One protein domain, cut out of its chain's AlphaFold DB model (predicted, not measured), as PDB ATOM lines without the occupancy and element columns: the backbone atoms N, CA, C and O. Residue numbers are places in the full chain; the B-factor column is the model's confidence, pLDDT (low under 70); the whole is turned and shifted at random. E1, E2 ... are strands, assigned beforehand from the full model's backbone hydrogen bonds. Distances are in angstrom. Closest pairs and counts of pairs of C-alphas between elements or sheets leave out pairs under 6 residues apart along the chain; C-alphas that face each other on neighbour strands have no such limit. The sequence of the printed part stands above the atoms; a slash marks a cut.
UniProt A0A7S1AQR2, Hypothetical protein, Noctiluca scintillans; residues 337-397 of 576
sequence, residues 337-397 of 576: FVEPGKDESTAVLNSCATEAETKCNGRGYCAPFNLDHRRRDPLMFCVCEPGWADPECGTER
ATOM      1  N   PHE A 337      86.865  63.436  24.562       92.62
ATOM      2  CA  PHE A 337      86.072  62.957  25.674       92.62
ATOM      3  C   PHE A 337      85.169  64.076  26.201       92.62
ATOM      4  O   PHE A 337      85.649  65.136  26.607       92.62
ATOM      5  N   VAL A 338      83.860  63.817  26.229       91.69
ATOM      6  CA  VAL A 338      82.872  64.645  26.934       91.69
ATOM      7  C   VAL A 338      82.400  63.884  28.159       91.69
ATOM      8  O   VAL A 338      81.972  62.734  28.071       91.69
ATOM      9  N   GLU A 339      82.461  64.532  29.316       88.44
ATOM     10  CA  GLU A 339      81.996  63.922  30.554       88.44
ATOM     11  C   GLU A 339      80.461  63.757  30.543       88.44
ATOM     12  O   GLU A 339      79.748  64.672  30.111       88.44
ATOM     13  N   PRO A 340      79.914  62.626  31.031       87.00
ATOM     14  CA  PRO A 340      78.475  62.389  31.026       87.00
ATOM     15  C   PRO A 340      77.697  63.510  31.724       87.00
ATOM     16  O   PRO A 340      77.904  63.798  32.901       87.00
ATOM     17  N   GLY A 341      76.763  64.131  31.001       84.81
ATOM     18  CA  GLY A 341      75.930  65.221  31.524       84.81
ATOM     19  C   GLY A 341      76.537  66.622  31.400       84.81
ATOM     20  O   GLY A 341      75.886  67.582  31.816       84.81
ATOM     21  N   LYS A 342      77.733  66.762  30.815       86.75
ATOM     22  CA  LYS A 342      78.292  68.053  30.394       86.75
ATOM     23  C   LYS A 342      78.091  68.291  28.895       86.75
ATOM     24  O   LYS A 342      77.740  67.384  28.147       86.75
ATOM     25  N   ASP A 343      78.263  69.546  28.496       88.75
ATOM     26  CA  ASP A 343      78.138  70.006  27.113       88.75
ATOM     27  C   ASP A 343      79.444  69.796  26.322       88.75
ATOM     28  O   ASP A 343      80.530  69.745  26.912       88.75
ATOM     29  N   GLU A 344      79.347  69.726  24.990       84.69
ATOM     30  CA  GLU A 344      80.486  69.512  24.075       84.69
ATOM     31  C   GLU A 344      81.569  70.595  24.212       84.69
ATOM     32  O   GLU A 344      82.748  70.337  23.989       84.69
ATOM     33  N   SER A 345      81.210  71.792  24.686       83.00
ATOM     34  CA  SER A 345      82.161  72.872  24.991       83.00
ATOM     35  C   SER A 345      83.192  72.528  26.080       83.00
ATOM     36  O   SER A 345      84.218  73.198  26.190       83.00
ATOM     37  N   THR A 346      82.948  71.484  26.878       85.75
ATOM     38  CA  THR A 346      83.878  70.984  27.909       85.75
ATOM     39  C   THR A 346      84.717  69.793  27.451       85.75
ATOM     40  O   THR A 346      85.401  69.180  28.271       85.75
ATOM     41  N   ALA A 347      84.667  69.467  26.156       87.06
ATOM     42  CA  ALA A 347      85.435  68.390  25.558       87.06
ATOM     43  C   ALA A 347      86.932  68.521  25.869       87.06
ATOM     44  O   ALA A 347      87.562  69.551  25.619       87.06
ATOM     45  N   VAL A 348      87.510  67.443  26.388       90.06
ATOM     46  CA  VAL A 348      88.951  67.321  26.613       90.06
ATOM     47  C   VAL A 348      89.489  66.219  25.725       90.06
ATOM     48  O   VAL A 348      88.822  65.213  25.511       90.06
ATOM     49  N   LEU A 349      90.700  66.401  25.200       89.69
ATOM     50  CA  LEU A 349      91.297  65.383  24.348       89.69
ATOM     51  C   LEU A 349      91.594  64.132  25.184       89.69
ATOM     52  O   LEU A 349      91.021  63.098  24.914       89.69
ATOM     53  N   ASN A 350      92.390  64.260  26.254       92.44
ATOM     54  CA  ASN A 350      92.791  63.144  27.114       92.44
ATOM     55  C   ASN A 350      92.063  63.160  28.474       92.44
ATOM     56  O   ASN A 350      92.373  63.995  29.332       92.44
ATOM     57  N   SER A 351      91.160  62.205  28.718       93.12
ATOM     58  CA  SER A 351      90.428  62.113  29.996       93.12
ATOM     59  C   SER A 351      91.339  61.764  31.179       93.12
ATOM     60  O   SER A 351      91.135  62.241  32.299       93.12
ATOM     61  N   CYS A 352      92.409  61.002  30.944       92.62
ATOM     62  CA  CYS A 352      93.366  60.598  31.971       92.62
ATOM     63  C   CYS A 352      94.275  61.732  32.456       92.62
ATOM     64  O   CYS A 352      94.776  61.652  33.580       92.62
ATOM     65  N   ALA A 353      94.460  62.780  31.650       88.75
ATOM     66  CA  ALA A 353      95.231  63.967  32.018       88.75
ATOM     67  C   ALA A 353      94.441  64.967  32.882       88.75
ATOM     68  O   ALA A 353      95.025  65.908  33.414       88.75
ATOM     69  N   THR A 354      93.127  64.771  33.033       86.56
ATOM     70  CA  THR A 354      92.240  65.687  33.762       86.56
ATOM     71  C   THR A 354      91.653  65.044  35.021       86.56
ATOM     72  O   THR A 354      91.724  63.826  35.238       86.56
ATOM     73  N   GLU A 355      91.065  65.873  35.884       82.31
ATOM     74  CA  GLU A 355      90.352  65.449  37.097       82.31
ATOM     75  C   GLU A 355      88.883  65.073  36.811       82.31
ATOM     76  O   GLU A 355      87.990  65.406  37.585       82.31
ATOM     77  N   ALA A 356      88.613  64.400  35.687       81.50
ATOM     78  CA  ALA A 356      87.275  63.895  35.369       81.50
ATOM     79  C   ALA A 356      86.860  62.747  36.312       81.50
ATOM     80  O   ALA A 356      87.699  61.917  36.688       81.50
ATOM     81  N   GLU A 357      85.570  62.683  36.667       85.31
ATOM     82  CA  GLU A 357      85.006  61.638  37.537       85.31
ATOM     83  C   GLU A 357      84.992  60.286  36.816       85.31
ATOM     84  O   GLU A 357      85.437  59.266  37.349       85.31
ATOM     85  N   THR A 358      84.543  60.292  35.561       89.44
ATOM     86  CA  THR A 358      84.624  59.140  34.661       89.44
ATOM     87  C   THR A 358      85.784  59.316  33.694       89.44
ATOM     88  O   THR A 358      85.893  60.353  33.046       89.44
ATOM     89  N   LYS A 359      86.626  58.290  33.557       92.56
ATOM     90  CA  LYS A 359      87.763  58.269  32.624       92.56
ATOM     91  C   LYS A 359      87.570  57.158  31.596       92.56
ATOM     92  O   LYS A 359      86.930  56.151  31.907       92.56
ATOM     93  N   CYS A 360      88.103  57.334  30.389       93.06
ATOM     94  CA  CYS A 360      88.077  56.317  29.329       93.06
ATOM     95  C   CYS A 360      86.664  55.830  28.973       93.06
ATOM     96  O   CYS A 360      86.442  54.626  28.809       93.06
ATOM     97  N   ASN A 361      85.679  56.737  28.986       91.31
ATOM     98  CA  ASN A 361      84.255  56.425  28.800       91.31
ATOM     99  C   ASN A 361      83.702  55.317  29.730       91.31
ATOM    100  O   ASN A 361      82.670  54.712  29.439       91.31
ATOM    101  N   GLY A 362      84.383  55.023  30.848       92.06
ATOM    102  CA  GLY A 362      84.041  53.922  31.753       92.06
ATOM    103  C   GLY A 362      84.324  52.520  31.194       92.06
ATOM    104  O   GLY A 362      83.830  51.544  31.749       92.06
ATOM    105  N   ARG A 363      85.092  52.411  30.103       93.94
ATOM    106  CA  ARG A 363      85.379  51.167  29.359       93.94
ATOM    107  C   ARG A 363      86.873  50.829  29.337       93.94
ATOM    108  O   ARG A 363      87.380  50.198  28.408       93.94
ATOM    109  N   GLY A 364      87.594  51.309  30.343       94.19
ATOM    110  CA  GLY A 364      89.041  51.190  30.446       94.19
ATOM    111  C   GLY A 364      89.579  51.818  31.724       94.19
ATOM    112  O   GLY A 364      88.824  52.266  32.588       94.19
ATOM    113  N   TYR A 365      90.902  51.852  31.841       93.69
ATOM    114  CA  TYR A 365      91.601  52.467  32.969       93.69
ATOM    115  C   TYR A 365      92.831  53.243  32.501       93.69
ATOM    116  O   TYR A 365      93.417  52.941  31.467       93.69
ATOM    117  N   CYS A 366      93.252  54.239  33.277       93.81
ATOM    118  CA  CYS A 366      94.419  55.051  32.946       93.81
ATOM    119  C   CYS A 366      95.727  54.336  33.299       93.81
ATOM    120  O   CYS A 366      95.911  53.902  34.438       93.81
ATOM    121  N   ALA A 367      96.666  54.286  32.356       92.38
ATOM    122  CA  ALA A 367      98.013  53.755  32.552       92.38
ATOM    123  C   ALA A 367      99.078  54.724  32.001       92.38
ATOM    124  O   ALA A 367      98.767  55.527  31.118       92.38
ATOM    125  N   PRO A 368     100.329  54.678  32.495       89.94
ATOM    126  CA  PRO A 368     101.398  55.546  32.006       89.94
ATOM    127  C   PRO A 368     101.866  55.131  30.602       89.94
ATOM    128  O   PRO A 368     102.190  53.966  30.380       89.94
ATOM    129  N   PHE A 369     101.955  56.089  29.671       85.25
ATOM    130  CA  PHE A 369     102.307  55.850  28.261       85.25
ATOM    131  C   PHE A 369     103.769  55.448  28.031       85.25
ATOM    132  O   PHE A 369     104.109  54.890  26.998       85.25
ATOM    133  N   ASN A 370     104.652  55.696  28.996       72.12
ATOM    134  CA  ASN A 370     106.056  55.311  28.930       72.12
ATOM    135  C   ASN A 370     106.507  54.894  30.338       72.12
ATOM    136  O   ASN A 370     106.356  55.657  31.296       72.12
ATOM    137  N   LEU A 371     107.009  53.664  30.479       59.34
ATOM    138  CA  LEU A 371     107.394  53.057  31.757       59.34
ATOM    139  C   LEU A 371     108.757  53.573  32.244       59.34
ATOM    140  O   LEU A 371     109.624  52.783  32.610       59.34
ATOM    141  N   ASP A 372     108.965  54.888  32.301       62.97
ATOM    142  CA  ASP A 372     110.073  55.405  33.100       62.97
ATOM    143  C   ASP A 372     109.623  55.642  34.542       62.97
ATOM    144  O   ASP A 372     108.989  56.643  34.884       62.97
ATOM    145  N   HIS A 373     109.993  54.708  35.417       55.56
ATOM    146  CA  HIS A 373     109.676  54.722  36.849       55.56
ATOM    147  C   HIS A 373     110.312  55.892  37.624       55.56
ATOM    148  O   HIS A 373     110.104  56.013  38.829       55.56
ATOM    149  N   ARG A 374     111.107  56.751  36.971       60.66
ATOM    150  CA  ARG A 374     111.762  57.905  37.609       60.66
ATOM    151  C   ARG A 374     110.907  59.174  37.649       60.66
ATOM    152  O   ARG A 374     111.327  60.140  38.288       60.66
ATOM    153  N   ARG A 375     109.750  59.224  36.975       64.69
ATOM    154  CA  ARG A 375     108.908  60.436  36.911       64.69
ATOM    155  C   ARG A 375     107.880  60.467  38.043       64.69
ATOM    156  O   ARG A 375     107.252  59.459  38.341       64.69
ATOM    157  N   ARG A 376     107.703  61.648  38.649       64.94
ATOM    158  CA  ARG A 376     106.732  61.878  39.731       64.94
ATOM    159  C   ARG A 376     105.283  61.930  39.210       64.94
ATOM    160  O   ARG A 376     104.419  61.353  39.852       64.94
ATOM    161  N   ASP A 377     105.074  62.473  38.001       77.75
ATOM    162  CA  ASP A 377     103.779  62.460  37.292       77.75
ATOM    163  C   ASP A 377     103.986  62.068  35.813       77.75
ATOM    164  O   ASP A 377     104.453  62.901  35.021       77.75
ATOM    165  N   PRO A 378     103.745  60.800  35.435       84.94
ATOM    166  CA  PRO A 378     103.817  60.337  34.051       84.94
ATOM    167  C   PRO A 378     102.584  60.762  33.237       84.94
ATOM    168  O   PRO A 378     101.503  60.944  33.789       84.94
ATOM    169  N   LEU A 379     102.743  60.882  31.913       89.19
ATOM    170  CA  LEU A 379     101.618  61.067  30.996       89.19
ATOM    171  C   LEU A 379     100.793  59.778  30.959       89.19
ATOM    172  O   LEU A 379     101.337  58.701  30.700       89.19
ATOM    173  N   MET A 380      99.497  59.896  31.234       91.25
ATOM    174  CA  MET A 380      98.574  58.768  31.326       91.25
ATOM    175  C   MET A 380      97.643  58.750  30.110       91.25
ATOM    176  O   MET A 380      97.115  59.797  29.746       91.25
ATOM    177  N   PHE A 381      97.400  57.575  29.532       94.00
ATOM    178  CA  PHE A 381      96.357  57.341  28.522       94.00
ATOM    179  C   PHE A 381      95.449  56.191  28.947       94.00
ATOM    180  O   PHE A 381      95.774  55.429  29.864       94.00
ATOM    181  N   CYS A 382      94.321  56.050  28.262       94.56
ATOM    182  CA  CYS A 382      93.391  54.961  28.489       94.56
ATOM    183  C   CYS A 382      93.894  53.639  27.914       94.56
ATOM    184  O   CYS A 382      94.257  53.540  26.744       94.56
ATOM    185  N   VAL A 383      93.859  52.595  28.736       94.38
ATOM    186  CA  VAL A 383      93.933  51.199  28.309       94.38
ATOM    187  C   VAL A 383      92.509  50.674  28.241       94.38
ATOM    188  O   VAL A 383      91.828  50.567  29.264       94.38
ATOM    189  N   CYS A 384      92.059  50.378  27.026       94.00
ATOM    190  CA  CYS A 384      90.694  49.943  26.772       94.00
ATOM    191  C   CYS A 384      90.478  48.466  27.076       94.00
ATOM    192  O   CYS A 384      91.387  47.637  26.983       94.00
ATOM    193  N   GLU A 385      89.233  48.126  27.390       94.62
ATOM    194  CA  GLU A 385      88.780  46.742  27.393       94.62
ATOM    195  C   GLU A 385      88.914  46.108  25.994       94.62
ATOM    196  O   GLU A 385      88.806  46.809  24.987       94.62
ATOM    197  N   PRO A 386      89.067  44.772  25.879       91.00
ATOM    198  CA  PRO A 386      89.335  44.102  24.600       91.00
ATOM    199  C   PRO A 386      88.312  44.353  23.481       91.00
ATOM    200  O   PRO A 386      88.625  44.145  22.313       91.00
ATOM    201  N   GLY A 387      87.085  44.755  23.830       92.19
ATOM    202  CA  GLY A 387      86.015  45.082  22.884       92.19
ATOM    203  C   GLY A 387      86.000  46.536  22.405       92.19
ATOM    204  O   GLY A 387      85.146  46.867  21.590       92.19
ATOM    205  N   TRP A 388      86.903  47.395  22.883       93.50
ATOM    206  CA  TRP A 388      86.896  48.838  22.621       93.50
ATOM    207  C   TRP A 388      88.254  49.329  22.114       93.50
ATOM    208  O   TRP A 388      89.307  48.813  22.487       93.50
ATOM    209  N   ALA A 389      88.233  50.296  21.206       92.00
ATOM    210  CA  ALA A 389      89.391  50.962  20.614       92.00
ATOM    211  C   ALA A 389      89.269  52.484  20.788       92.00
ATOM    212  O   ALA A 389      88.316  52.958  21.404       92.00
ATOM    213  N   ASP A 390      90.225  53.215  20.217       92.19
ATOM    214  CA  ASP A 390      90.449  54.663  20.337       92.19
ATOM    215  C   ASP A 390      91.209  55.087  21.595       92.19
ATOM    216  O   ASP A 390      91.221  54.358  22.589       92.19
ATOM    217  N   PRO A 391      91.772  56.310  21.597       93.38
ATOM    218  CA  PRO A 391      92.411  56.884  22.768       93.38
ATOM    219  C   PRO A 391      91.535  57.014  24.007       93.38
ATOM    220  O   PRO A 391      92.069  57.057  25.109       93.38
ATOM    221  N   GLU A 392      90.217  57.067  23.828       93.12
ATOM    222  CA  GLU A 392      89.236  57.260  24.900       93.12
ATOM    223  C   GLU A 392      88.252  56.084  25.012       93.12
ATOM    224  O   GLU A 392      87.225  56.182  25.683       93.12
ATOM    225  N   CYS A 393      88.547  54.945  24.373       93.56
ATOM    226  CA  CYS A 393      87.717  53.735  24.431       93.56
ATOM    227  C   CYS A 393      86.263  53.952  23.963       93.56
ATOM    228  O   CYS A 393      85.329  53.365  24.516       93.56
ATOM    229  N   GLY A 394      86.069  54.833  22.975       91.81
ATOM    230  CA  GLY A 394      84.761  55.244  22.456       91.81
ATOM    231  C   GLY A 394      84.239  54.389  21.297       91.81
ATOM    232  O   GLY A 394      83.025  54.241  21.158       91.81
ATOM    233  N   THR A 395      85.124  53.782  20.499       91.75
ATOM    234  CA  THR A 395      84.739  52.949  19.348       91.75
ATOM    235  C   THR A 395      84.708  51.466  19.707       91.75
ATOM    236  O   THR A 395      85.670  50.909  20.235       91.75
ATOM    237  N   GLU A 396      83.606  50.790  19.377       92.62
ATOM    238  CA  GLU A 396      83.472  49.340  19.543       92.62
ATOM    239  C   GLU A 396      84.290  48.594  18.473       92.62
ATOM    240  O   GLU A 396      84.129  48.804  17.268       92.62
ATOM    241  N   ARG A 397      85.153  47.670  18.905       92.88
ATOM    242  CA  ARG A 397      85.910  46.795  18.005       92.88
ATOM    243  C   ARG A 397      85.013  45.702  17.445       92.88
ATOM    244  O   ARG A 397      84.224  45.065  18.142       92.88
TER     245      ARG A 397
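What this domain is: This is residues 337 to 397 of the 576 residues of the protein "Hypothetical protein" of Noctiluca scintillans (UniProt A0A7S1AQR2). A loop-built domain with little regular structure: a long winding stretch, residues 337 to 363, leads into a two-stranded hairpin, E1 then E2, whose long loop reaches one end of the longest axis. After it, residues 385 to 397 fold back on themselves through a short antiparallel pairing of 388 to 389 with 395 to 396. The printed part has 61 residues, no named helix and two antiparallel strands; its class is all strand, though these hold only 10 residues. It is only just compact, close to loose, with a radius of gyration of the C-alphas of 12.1 A and spans of 37 by 26 by 15 A.

How they stand to each other: E1, residues 364 to 368, and E2, residues 380 to 384, form an antiparallel hairpin, with 144 degrees between their directions. N 367 and O 381 are within hydrogen-bond range at 2.9 A.

Where its parts are: E1 spans 13.2 A from C-alpha 364 at (89.041, 51.190, 30.446). E2 spans 12.7 A, ending at C-alpha 384 at (90.694, 49.943, 26.772).

The domain as a whole: The C-alphas farthest apart, of Asp 343 and Arg 374, are 37.2 A apart. The printed part has no cut. The E1 to E2 link is long, 11 residues. Residues 371 to 376 have pLDDT under 70.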